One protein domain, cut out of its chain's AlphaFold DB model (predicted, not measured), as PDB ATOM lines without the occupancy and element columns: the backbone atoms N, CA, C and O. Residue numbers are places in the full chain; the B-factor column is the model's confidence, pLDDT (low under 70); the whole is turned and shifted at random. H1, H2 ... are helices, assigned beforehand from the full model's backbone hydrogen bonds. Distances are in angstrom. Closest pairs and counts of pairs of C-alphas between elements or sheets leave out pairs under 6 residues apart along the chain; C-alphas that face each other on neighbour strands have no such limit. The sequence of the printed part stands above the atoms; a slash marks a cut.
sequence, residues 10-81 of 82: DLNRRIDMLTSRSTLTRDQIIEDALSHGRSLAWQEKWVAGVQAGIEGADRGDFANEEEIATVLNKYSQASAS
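This is residues 10 to 81 of the 82 residues of the protein "Transcriptional regulator" of Mesorhizobium sp. 131-2-5 (UniProt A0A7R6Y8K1). The longest helix, H3, begins in a small helical head and runs out of it: H1 packs alongside the first part of H3, H2 packs slantwise on H1, and at the far end of H3 the chain turns off into a separate helical arm, H4. Residues 55 to 60 and residues 63 to 81 stick out from the head, of which 55 to 58 belong to H3 and 65 to 79 to H4. The printed part has 72 residues with four named helices, in the order H1, H2, H3, H4, and no named strand; the class is all helix. The whole is extended, with a radius of gyration of the C-alphas of 18.5 A, and spans 55 by 27 by 16 A.

H3, residues 40 to 58, is 27.0 A long from its first to its last C-alpha; C-alpha 40 is at (-35.114, 3.635, -94.904). H1, residues 10 to 21, begins with C-alpha 10 at (-26.240, -3.114, -96.745) and is 16.8 A long. H2 is residues 26 to 35, 14.0 A long. H4, residues 65 to 79, is 21.1 A long and ends with C-alpha 79 at (-60.535, 22.045, -63.473).

H3 touches H1 with residues 40 to 47 alone, and their closest C-alphas, those of Leu 18 and Glu 44, are 6.6 A apart. These two helices run the same way at a shallow tilt of 23 degrees. H1 touches H2 with residues 15 to 19 alone; the closest C-alphas, those of Thr 19 and Arg 26, are 6.2 A apart. H1 and H2 run opposite ways at a steep tilt of 64 degrees. H2 and H3 are close but not clearly touching, with the closest C-alphas, those of Ala 33 and Leu 40, 6.4 A apart, at a steep tilt of 59 degrees, opposite ways. H4 is apart from H1, H2 and H3. In H1, H2 and H3 every pair of O i and N i+4 is within hydrogen-bond range; in H4 10 of 11 pairs are.

The outline is a rod, and the C-alphas farthest apart, those of Asp 10 and Ser 81, are 59.1 A apart. Without the stretches that stand free, the body has 47 residues and spans 35 by 20 by 17 A. The links from H1 to H2 and from H2 to H3 are tight, the link from H3 to H4 is short, and the printed part has no cut. The mean pLDDT of the printed part is 91.3, and residues 77 to 81 are under 70.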
ATOM      1  N   ASP A  10     -26.164  -4.521 -97.152       93.94
ATOM      2  CA  ASP A  10     -26.240  -3.114 -96.745       93.94
ATOM      3  C   ASP A  10     -27.633  -2.760 -96.201       93.94
ATOM      4  O   ASP A  10     -27.772  -2.193 -95.118       93.94
ATOM      5  N   LEU A  11     -28.684  -3.174 -96.911       94.31
ATOM      6  CA  LEU A  11     -30.061  -2.943 -96.488       94.31
ATOM      7  C   LEU A  11     -30.391  -3.729 -95.215       94.31
ATOM      8  O   LEU A  11     -31.046  -3.184 -94.328       94.31
ATOM      9  N   ASN A  12     -29.898  -4.965 -95.078       95.19
ATOM     10  CA  ASN A  12     -30.059  -5.744 -93.847       95.19
ATOM     11  C   ASN A  12     -29.448  -5.016 -92.654       95.19
ATOM     12  O   ASN A  12     -30.139  -4.808 -91.660       95.19
ATOM     13  N   ARG A  13     -28.206  -4.546 -92.798       96.38
ATOM     14  CA  ARG A  13     -27.504  -3.784 -91.766       96.38
ATOM     15  C   ARG A  13     -28.275  -2.533 -91.361       96.38
ATOM     16  O   ARG A  13     -28.395  -2.244 -90.174       96.38
ATOM     17  N   ARG A  14     -28.805  -1.789 -92.332       97.44
ATOM     18  CA  ARG A  14     -29.594  -0.575 -92.079       97.44
ATOM     19  C   ARG A  14     -30.886  -0.872 -91.323       97.44
ATOM     20  O   ARG A  14     -31.204  -0.171 -90.366       97.44
ATOM     21  N   ILE A  15     -31.591  -1.936 -91.701       96.44
ATOM     22  CA  ILE A  15     -32.805  -2.383 -91.006       96.44
ATOM     23  C   ILE A  15     -32.485  -2.829 -89.571       96.44
ATOM     24  O   ILE A  15     -33.219  -2.486 -88.642       96.44
ATOM     25  N   ASP A  16     -31.372  -3.527 -89.359       96.81
ATOM     26  CA  ASP A  16     -30.965  -3.968 -88.023       96.81
ATOM     27  C   ASP A  16     -30.593  -2.773 -87.128       96.81
ATOM     28  O   ASP A  16     -31.004  -2.722 -85.969       96.81
ATOM     29  N   MET A  17     -29.910  -1.757 -87.672       96.88
ATOM     30  CA  MET A  17     -29.645  -0.506 -86.945       96.88
ATOM     31  C   MET A  17     -30.926   0.253 -86.577       96.88
ATOM     32  O   MET A  17     -31.006   0.840 -85.499       96.88
ATOM     33  N   LEU A  18     -31.922   0.282 -87.467       97.12
ATOM     34  CA  LEU A  18     -33.221   0.893 -87.177       97.12
ATOM     35  C   LEU A  18     -33.952   0.132 -86.068       97.12
ATOM     36  O   LEU A  18     -34.487   0.752 -85.149       97.12
ATOM     37  N   THR A  19     -33.909  -1.199 -86.112       97.12
ATOM     38  CA  THR A  19     -34.506  -2.067 -85.086       97.12
ATOM     39  C   THR A  19     -33.836  -1.852 -83.727       97.12
ATOM     40  O   THR A  19     -34.517  -1.755 -82.714       97.12
ATOM     41  N   SER A  20     -32.508  -1.701 -83.674       96.62
ATOM     42  CA  SER A  20     -31.794  -1.495 -82.405       96.62
ATOM     43  C   SER A  20     -31.996  -0.106 -81.789       96.62
ATOM     44  O   SER A  20     -31.638   0.105 -80.634       96.62
ATOM     45  N   ARG A  21     -32.488   0.868 -82.566       94.19
ATOM     46  CA  ARG A  21     -32.626   2.281 -82.161       94.19
ATOM     47  C   ARG A  21     -34.074   2.756 -82.075       94.19
ATOM     48  O   ARG A  21     -34.310   3.929 -81.806       94.19
ATOM     49  N   SER A  22     -35.035   1.879 -82.335       93.88
ATOM     50  CA  SER A  22     -36.460   2.190 -82.287       93.88
ATOM     51  C   SER A  22     -37.229   1.042 -81.639       93.88
ATOM     52  O   SER A  22     -36.669  -0.001 -81.319       93.88
ATOM     53  N   THR A  23     -38.528   1.231 -81.434       94.12
ATOM     54  CA  THR A  23     -39.434   0.168 -80.978       94.12
ATOM     55  C   THR A  23     -40.022  -0.645 -82.136       94.12
ATOM     56  O   THR A  23     -40.878  -1.498 -81.904       94.12
ATOM     57  N   LEU A  24     -39.604  -0.369 -83.376       95.38
ATOM     58  CA  LEU A  24     -40.142  -1.004 -84.574       95.38
ATOM     59  C   LEU A  24     -39.506  -2.372 -84.799       95.38
ATOM     60  O   LEU A  24     -38.302  -2.558 -84.627       95.38
ATOM     61  N   THR A  25     -40.316  -3.324 -85.253       96.88
ATOM     62  CA  THR A  25     -39.809  -4.605 -85.736       96.88
ATOM     63  C   THR A  25     -39.271  -4.474 -87.157       96.88
ATOM     64  O   THR A  25     -39.635  -3.576 -87.921       96.88
ATOM     65  N   ARG A  26     -38.438  -5.438 -87.545       96.38
ATOM     66  CA  ARG A  26     -37.939  -5.579 -88.913       96.38
ATOM     67  C   ARG A  26     -39.059  -5.563 -89.960       96.38
ATOM     68  O   ARG A  26     -38.936  -4.864 -90.962       96.38
ATOM     69  N   ASP A  27     -40.144  -6.295 -89.713       95.19
ATOM     70  CA  ASP A  27     -41.279  -6.367 -90.638       95.19
ATOM     71  C   ASP A  27     -41.991  -5.019 -90.758       95.19
ATOM     72  O   ASP A  27     -42.295  -4.600 -91.869       95.19
ATOM     73  N   GLN A  28     -42.164  -4.294 -89.648       96.56
ATOM     74  CA  GLN A  28     -42.756  -2.953 -89.659       96.56
ATOM     75  C   GLN A  28     -41.895  -1.950 -90.435       96.56
ATOM     76  O   GLN A  28     -42.427  -1.156 -91.200       96.56
ATOM     77  N   ILE A  29     -40.567  -2.003 -90.283       96.25
ATOM     78  CA  ILE A  29     -39.628  -1.153 -91.037       96.25
ATOM     79  C   ILE A  29     -39.752  -1.410 -92.544       96.25
ATOM     80  O   ILE A  29     -39.765  -0.466 -93.342       96.25
ATOM     81  N   ILE A  30     -39.841  -2.684 -92.937       94.62
ATOM     82  CA  ILE A  30     -39.983  -3.096 -94.338       94.62
ATOM     83  C   ILE A  30     -41.362  -2.699 -94.879       94.62
ATOM     84  O   ILE A  30     -41.444  -2.134 -95.968       94.62
ATOM     85  N   GLU A  31     -42.433  -2.949 -94.128       95.12
ATOM     86  CA  GLU A  31     -43.801  -2.555 -94.480       95.12
ATOM     87  C   GLU A  31     -43.906  -1.039 -94.666       95.12
ATOM     88  O   GLU A  31     -44.396  -0.574 -95.692       95.12
ATOM     89  N   ASP A  32     -43.349  -0.249 -93.751       95.38
ATOM     90  CA  ASP A  32     -43.322   1.208 -93.865       95.38
ATOM     91  C   ASP A  32     -42.588   1.679 -95.131       95.38
ATOM     92  O   ASP A  32     -43.028   2.626 -95.798       95.38
ATOM     93  N   ALA A  33     -41.499   1.001 -95.500       95.00
ATOM     94  CA  ALA A  33     -40.742   1.310 -96.707       95.00
ATOM     95  C   ALA A  33     -41.496   0.945 -97.997       95.00
ATOM     96  O   ALA A  33     -41.419   1.695 -98.970       95.00
ATOM     97  N   LEU A  34     -42.216  -0.180 -98.013       93.75
ATOM     98  CA  LEU A  34     -42.887  -0.702 -99.209       93.75
ATOM     99  C   LEU A  34     -44.307  -0.158 -99.399       93.75
ATOM    100  O   LEU A  34     -44.720   0.096-100.529       93.75
ATOM    101  N   SER A  35     -45.050   0.020 -98.310       95.25
ATOM    102  CA  SER A  35     -46.486   0.316 -98.323       95.25
ATOM    103  C   SER A  35     -46.801   1.759 -97.944       95.25
ATOM    104  O   SER A  35     -47.790   2.309 -98.424       95.25
ATOM    105  N   HIS A  36     -45.961   2.398 -97.125       92.88
ATOM    106  CA  HIS A  36     -46.232   3.741 -96.594       92.88
ATOM    107  C   HIS A  36     -45.294   4.828 -97.137       92.88
ATOM    108  O   HIS A  36     -45.386   5.984 -96.725       92.88
ATOM    109  N   GLY A  37     -44.390   4.488 -98.065       91.12
ATOM    110  CA  GLY A  37     -43.467   5.443 -98.691       91.12
ATOM    111  C   GLY A  37     -42.404   6.008 -97.740       91.12
ATOM    112  O   GLY A  37     -41.683   6.948 -98.090       91.12
ATOM    113  N   ARG A  38     -42.269   5.439 -96.540       94.38
ATOM    114  CA  ARG A  38     -41.272   5.830 -95.541       94.38
ATOM    115  C   ARG A  38     -39.972   5.103 -95.840       94.38
ATOM    116  O   ARG A  38     -39.660   4.089 -95.229       94.38
ATOM    117  N   SER A  39     -39.216   5.600 -96.816       96.06
ATOM    118  CA  SER A  39     -37.922   4.999 -97.179       96.06
ATOM    119  C   SER A  39     -36.998   4.823 -95.962       96.06
ATOM    120  O   SER A  39     -37.068   5.610 -95.017       96.06
ATOM    121  N   LEU A  40     -36.074   3.852 -96.001       96.38
ATOM    122  CA  LEU A  40     -35.114   3.635 -94.904       96.38
ATOM    123  C   LEU A  40     -34.332   4.909 -94.554       96.38
ATOM    124  O   LEU A  40     -34.155   5.217 -93.384       96.38
ATOM    125  N   ALA A  41     -33.949   5.707 -95.557       97.44
ATOM    126  CA  ALA A  41     -33.262   6.982 -95.340       97.44
ATOM    127  C   ALA A  41     -34.120   8.000 -94.569       97.44
ATOM    128  O   ALA A  41     -33.610   8.781 -93.767       97.44
ATOM    129  N   TRP A  42     -35.430   8.008 -94.820       97.00
ATOM    130  CA  TRP A  42     -36.363   8.834 -94.063       97.00
ATOM    131  C   TRP A  42     -36.522   8.311 -92.632       97.00
ATOM    132  O   TRP A  42     -36.423   9.100 -91.694       97.00
ATOM    133  N   GLN A  43     -36.697   6.996 -92.460       97.81
ATOM    134  CA  GLN A  43     -36.833   6.369 -91.141       97.81
ATOM    135  C   GLN A  43     -35.589   6.619 -90.273       97.81
ATOM    136  O   GLN A  43     -35.716   6.994 -89.112       97.81
ATOM    137  N   GLU A  44     -34.387   6.518 -90.847       97.56
ATOM    138  CA  GLU A  44     -33.112   6.811 -90.174       97.56
ATOM    139  C   GLU A  44     -33.059   8.249 -89.645       97.56
ATOM    140  O   GLU A  44     -32.703   8.477 -88.486       97.56
ATOM    141  N   LYS A  45     -33.456   9.228 -90.470       97.56
ATOM    142  CA  LYS A  45     -33.525  10.636 -90.052       97.56
ATOM    143  C   LYS A  45     -34.578  10.863 -88.975       97.56
ATOM    144  O   LYS A  45     -34.335  11.632 -88.049       97.56
ATOM    145  N   TRP A  46     -35.728  10.208 -89.093       96.31
ATOM    146  CA  TRP A  46     -36.803  10.323 -88.116       96.31
ATOM    147  C   TRP A  46     -36.371   9.786 -86.747       96.31
ATOM    148  O   TRP A  46     -36.470  10.512 -85.761       96.31
ATOM    149  N   VAL A  47     -35.796   8.577 -86.690       96.50
ATOM    150  CA  VAL A  47     -35.278   7.984 -85.443       96.50
ATOM    151  C   VAL A  47     -34.200   8.875 -84.821       96.50
ATOM    152  O   VAL A  47     -34.227   9.123 -83.618       96.50
ATOM    153  N   ALA A  48     -33.275   9.407 -85.628       96.75
ATOM    154  CA  ALA A  48     -32.254  10.329 -85.134       96.75
ATOM    155  C   ALA A  48     -32.859  11.614 -84.538       96.75
ATOM    156  O   ALA A  48     -32.403  12.074 -83.493       96.75
ATOM    157  N   GLY A  49     -33.898  12.168 -85.168       96.25
ATOM    158  CA  GLY A  49     -34.608  13.345 -84.665       96.25
ATOM    159  C   GLY A  49     -35.351  13.082 -83.355       96.25
ATOM    160  O   GLY A  49     -35.269  13.896 -82.439       96.25
ATOM    161  N   VAL A  50     -36.026  11.935 -83.236       95.56
ATOM    162  CA  VAL A  50     -36.696  11.523 -81.990       95.56
ATOM    163  C   VAL A  50     -35.682  11.388 -80.857       95.56
ATOM    164  O   VAL A  50     -35.893  11.955 -79.789       95.56
ATOM    165  N   GLN A  51     -34.560  10.708 -81.103       94.75
ATOM    166  CA  GLN A  51     -33.507  10.534 -80.104       94.75
ATOM    167  C   GLN A  51     -32.934  11.881 -79.639       94.75
ATOM    168  O   GLN A  51     -32.815  12.118 -78.441       94.75
ATOM    169  N   ALA A  52     -32.650  12.794 -80.573       95.19
ATOM    170  CA  ALA A  52     -32.180  14.136 -80.239       95.19
ATOM    171  C   ALA A  52     -33.216  14.938 -79.429       95.19
ATOM    172  O   ALA A  52     -32.846  15.698 -78.536       95.19
ATOM    173  N   GLY A  53     -34.509  14.763 -79.720       93.69
ATOM    174  CA  GLY A  53     -35.598  15.379 -78.962       93.69
ATOM    175  C   GLY A  53     -35.691  14.856 -77.528       93.69
ATOM    176  O   GLY A  53     -35.830  15.657 -76.609       93.69
ATOM    177  N   ILE A  54     -35.560  13.539 -77.334       92.81
ATOM    178  CA  ILE A  54     -35.514  12.914 -76.000       92.81
ATOM    179  C   ILE A  54     -34.318  13.454 -75.212       92.81
ATOM    180  O   ILE A  54     -34.490  13.946 -74.104       92.81
ATOM    181  N   GLU A  55     -33.127  13.464 -75.811       94.00
ATOM    182  CA  GLU A  55     -31.923  13.997 -75.161       94.00
ATOM    183  C   GLU A  55     -32.045  15.487 -74.818       94.00
ATOM    184  O   GLU A  55     -31.555  15.924 -73.779       94.00
ATOM    185  N   GLY A  56     -32.689  16.285 -75.675       94.00
ATOM    186  CA  GLY A  56     -32.986  17.688 -75.378       94.00
ATOM    187  C   GLY A  56     -33.967  17.837 -74.214       94.00
ATOM    188  O   GLY A  56     -33.756  18.669 -73.335       94.00
ATOM    189  N   ALA A  57     -35.007  17.005 -74.167       89.94
ATOM    190  CA  ALA A  57     -35.965  16.998 -73.067       89.94
ATOM    191  C   ALA A  57     -35.306  16.605 -71.735       89.94
ATOM    192  O   ALA A  57     -35.506  17.303 -70.744       89.94
ATOM    193  N   ASP A  58     -34.460  15.572 -71.724       90.19
ATOM    194  CA  ASP A  58     -33.734  15.122 -70.526       90.19
ATOM    195  C   ASP A  58     -32.772  16.192 -69.982       90.19
ATOM    196  O   ASP A  58     -32.518  16.253 -68.778       90.19
ATOM    197  N   ARG A  59     -32.248  17.067 -70.851       91.38
ATOM    198  CA  ARG A  59     -31.435  18.229 -70.451       91.38
ATOM    199  C   ARG A  59     -32.253  19.430 -69.971       91.38
ATOM    200  O   ARG A  59     -31.664  20.382 -69.466       91.38
ATOM    201  N   GLY A  60     -33.574  19.410 -70.134       87.44
ATOM    202  CA  GLY A  60     -34.438  20.561 -69.870       87.44
ATOM    203  C   GLY A  60     -34.447  21.612 -70.987       87.44
ATOM    204  O   GLY A  60     -34.969  22.702 -70.777       87.44
ATOM    205  N   ASP A  61     -33.920  21.300 -72.181       91.00
ATOM    206  CA  ASP A  61     -33.925  22.212 -73.342       91.00
ATOM    207  C   ASP A  61     -35.343  22.400 -73.918       91.00
ATOM    208  O   ASP A  61     -35.603  23.355 -74.650       91.00
ATOM    209  N   PHE A  62     -36.255  21.462 -73.635       86.62
ATOM    210  CA  PHE A  62     -37.630  21.501 -74.136       86.62
ATOM    211  C   PHE A  62     -38.524  22.458 -73.338       86.62
ATOM    212  O   PHE A  62     -39.311  23.199 -73.923       86.62
ATOM    213  N   ALA A  63     -38.420  22.406 -72.013       87.38
ATOM    214  CA  ALA A  63     -39.088  23.302 -71.081       87.38
ATOM    215  C   ALA A  63     -38.387  23.203 -69.723       87.38
ATOM    216  O   ALA A  63     -38.059  22.101 -69.274       87.38
ATOM    217  N   ASN A  64     -38.201  24.335 -69.055       88.56
ATOM    218  CA  ASN A  64     -37.711  24.354 -67.681       88.56
ATOM    219  C   ASN A  64     -38.856  24.167 -66.664       88.56
ATOM    220  O   ASN A  64     -40.042  24.215 -67.002       88.56
ATOM    221  N   GLU A  65     -38.509  23.954 -65.391       87.69
ATOM    222  CA  GLU A  65     -39.489  23.701 -64.324       87.69
ATOM    223  C   GLU A  65     -40.507  24.840 -64.147       87.69
ATOM    224  O   GLU A  65     -41.675  24.579 -63.856       87.69
ATOM    225  N   GLU A  66     -40.102  26.094 -64.363       90.06
ATOM    226  CA  GLU A  66     -40.982  27.261 -64.231       90.06
ATOM    227  C   GLU A  66     -42.018  27.315 -65.364       90.06
ATOM    228  O   GLU A  66     -43.204  27.586 -65.133       90.06
ATOM    229  N   GLU A  67     -41.600  27.000 -66.593       90.75
ATOM    230  CA  GLU A  67     -42.483  26.880 -67.756       90.75
ATOM    231  C   GLU A  67     -43.489  25.738 -67.564       90.75
ATOM    232  O   GLU A  67     -44.690  25.916 -67.799       90.75
ATOM    233  N   ILE A  68     -43.031  24.592 -67.048       89.69
ATOM    234  CA  ILE A  68     -43.891  23.449 -66.712       89.69
ATOM    235  C   ILE A  68     -44.901  23.842 -65.627       89.69
ATOM    236  O   ILE A  68     -46.105  23.622 -65.797       89.69
ATOM    237  N   ALA A  69     -44.451  24.468 -64.536       91.06
ATOM    238  CA  ALA A  69     -45.316  24.916 -63.446       91.06
ATOM    239  C   ALA A  69     -46.378  25.915 -63.928       91.06
ATOM    240  O   ALA A  69     -47.538  25.843 -63.519       91.06
ATOM    241  N   THR A  70     -46.013  26.812 -64.847       92.38
ATOM    242  CA  THR A  70     -46.942  27.776 -65.451       92.38
ATOM    243  C   THR A  70     -48.070  27.074 -66.206       92.38
ATOM    244  O   THR A  70     -49.246  27.409 -66.027       92.38
ATOM    245  N   VAL A  71     -47.738  26.065 -67.016       91.25
ATOM    246  CA  VAL A  71     -48.733  25.271 -67.749       91.25
ATOM    247  C   VAL A  71     -49.620  24.482 -66.785       91.25
ATOM    248  O   VAL A  71     -50.845  24.551 -66.894       91.25
ATOM    249  N   LEU A  72     -49.037  23.780 -65.810       91.38
ATOM    250  CA  LEU A  72     -49.795  23.002 -64.824       91.38
ATOM    251  C   LEU A  72     -50.774  23.879 -64.033       91.38
ATOM    252  O   LEU A  72     -51.951  23.533 -63.905       91.38
ATOM    253  N   ASN A  73     -50.331  25.054 -63.580       91.12
ATOM    254  CA  ASN A  73     -51.177  26.000 -62.857       91.12
ATOM    255  C   ASN A  73     -52.368  26.462 -63.706       91.12
ATOM    256  O   ASN A  73     -53.504  26.422 -63.228       91.12
ATOM    257  N   LYS A  74     -52.142  26.808 -64.982       90.31
ATOM    258  CA  LYS A  74     -53.204  27.225 -65.913       90.31
ATOM    259  C   LYS A  74     -54.330  26.189 -66.027       90.31
ATOM    260  O   LYS A  74     -55.500  26.562 -66.044       90.31
ATOM    261  N   TYR A  75     -53.997  24.901 -66.098       88.06
ATOM    262  CA  TYR A  75     -54.995  23.837 -66.265       88.06
ATOM    263  C   TYR A  75     -55.571  23.311 -64.941       88.06
ATOM    264  O   TYR A  75     -56.715  22.850 -64.918       88.06
ATOM    265  N   SER A  76     -54.847  23.442 -63.826       79.44
ATOM    266  CA  SER A  76     -55.381  23.147 -62.486       79.44
ATOM    267  C   SER A  76     -56.515  24.106 -62.085       79.44
ATOM    268  O   SER A  76     -57.525  23.684 -61.528       79.44
ATOM    269  N   GLN A  77     -56.418  25.389 -62.450       66.06
ATOM    270  CA  GLN A  77     -57.483  26.364 -62.188       66.06
ATOM    271  C   GLN A  77     -58.709  26.156 -63.090       66.06
ATOM    272  O   GLN A  77     -59.842  26.390 -62.665       66.06
ATOM    273  N   ALA A  78     -58.499  25.663 -64.314       59.25
ATOM    274  CA  ALA A  78     -59.581  25.348 -65.246       59.25
ATOM    275  C   ALA A  78     -60.431  24.150 -64.785       59.25
ATOM    276  O   ALA A  78     -61.619  24.093 -65.088       59.25
ATOM    277  N   SER A  79     -59.842  23.214 -64.035       56.94
ATOM    278  CA  SER A  79     -60.535  22.045 -63.473       56.94
ATOM    279  C   SER A  79     -61.173  22.313 -62.103       56.94
ATOM    280  O   SER A  79     -62.126  21.631 -61.746       56.94
ATOM    281  N   ALA A  80     -60.721  23.336 -61.370       57.69
ATOM    282  CA  ALA A  80     -61.331  23.780 -60.110       57.69
ATOM    283  C   ALA A  80     -62.557  24.705 -60.287       57.69
ATOM    284  O   ALA A  80     -63.162  25.115 -59.299       57.69
ATOM    285  N   SER A  81     -62.908  25.061 -61.529       55.66
ATOM    286  CA  SER A  81     -64.030  25.957 -61.861       55.66
ATOM    287  C   SER A  81     -65.277  25.224 -62.395       55.66
ATOM    288  O   SER A  81     -66.137  25.869 -62.996       55.66
TER     289      SER A  81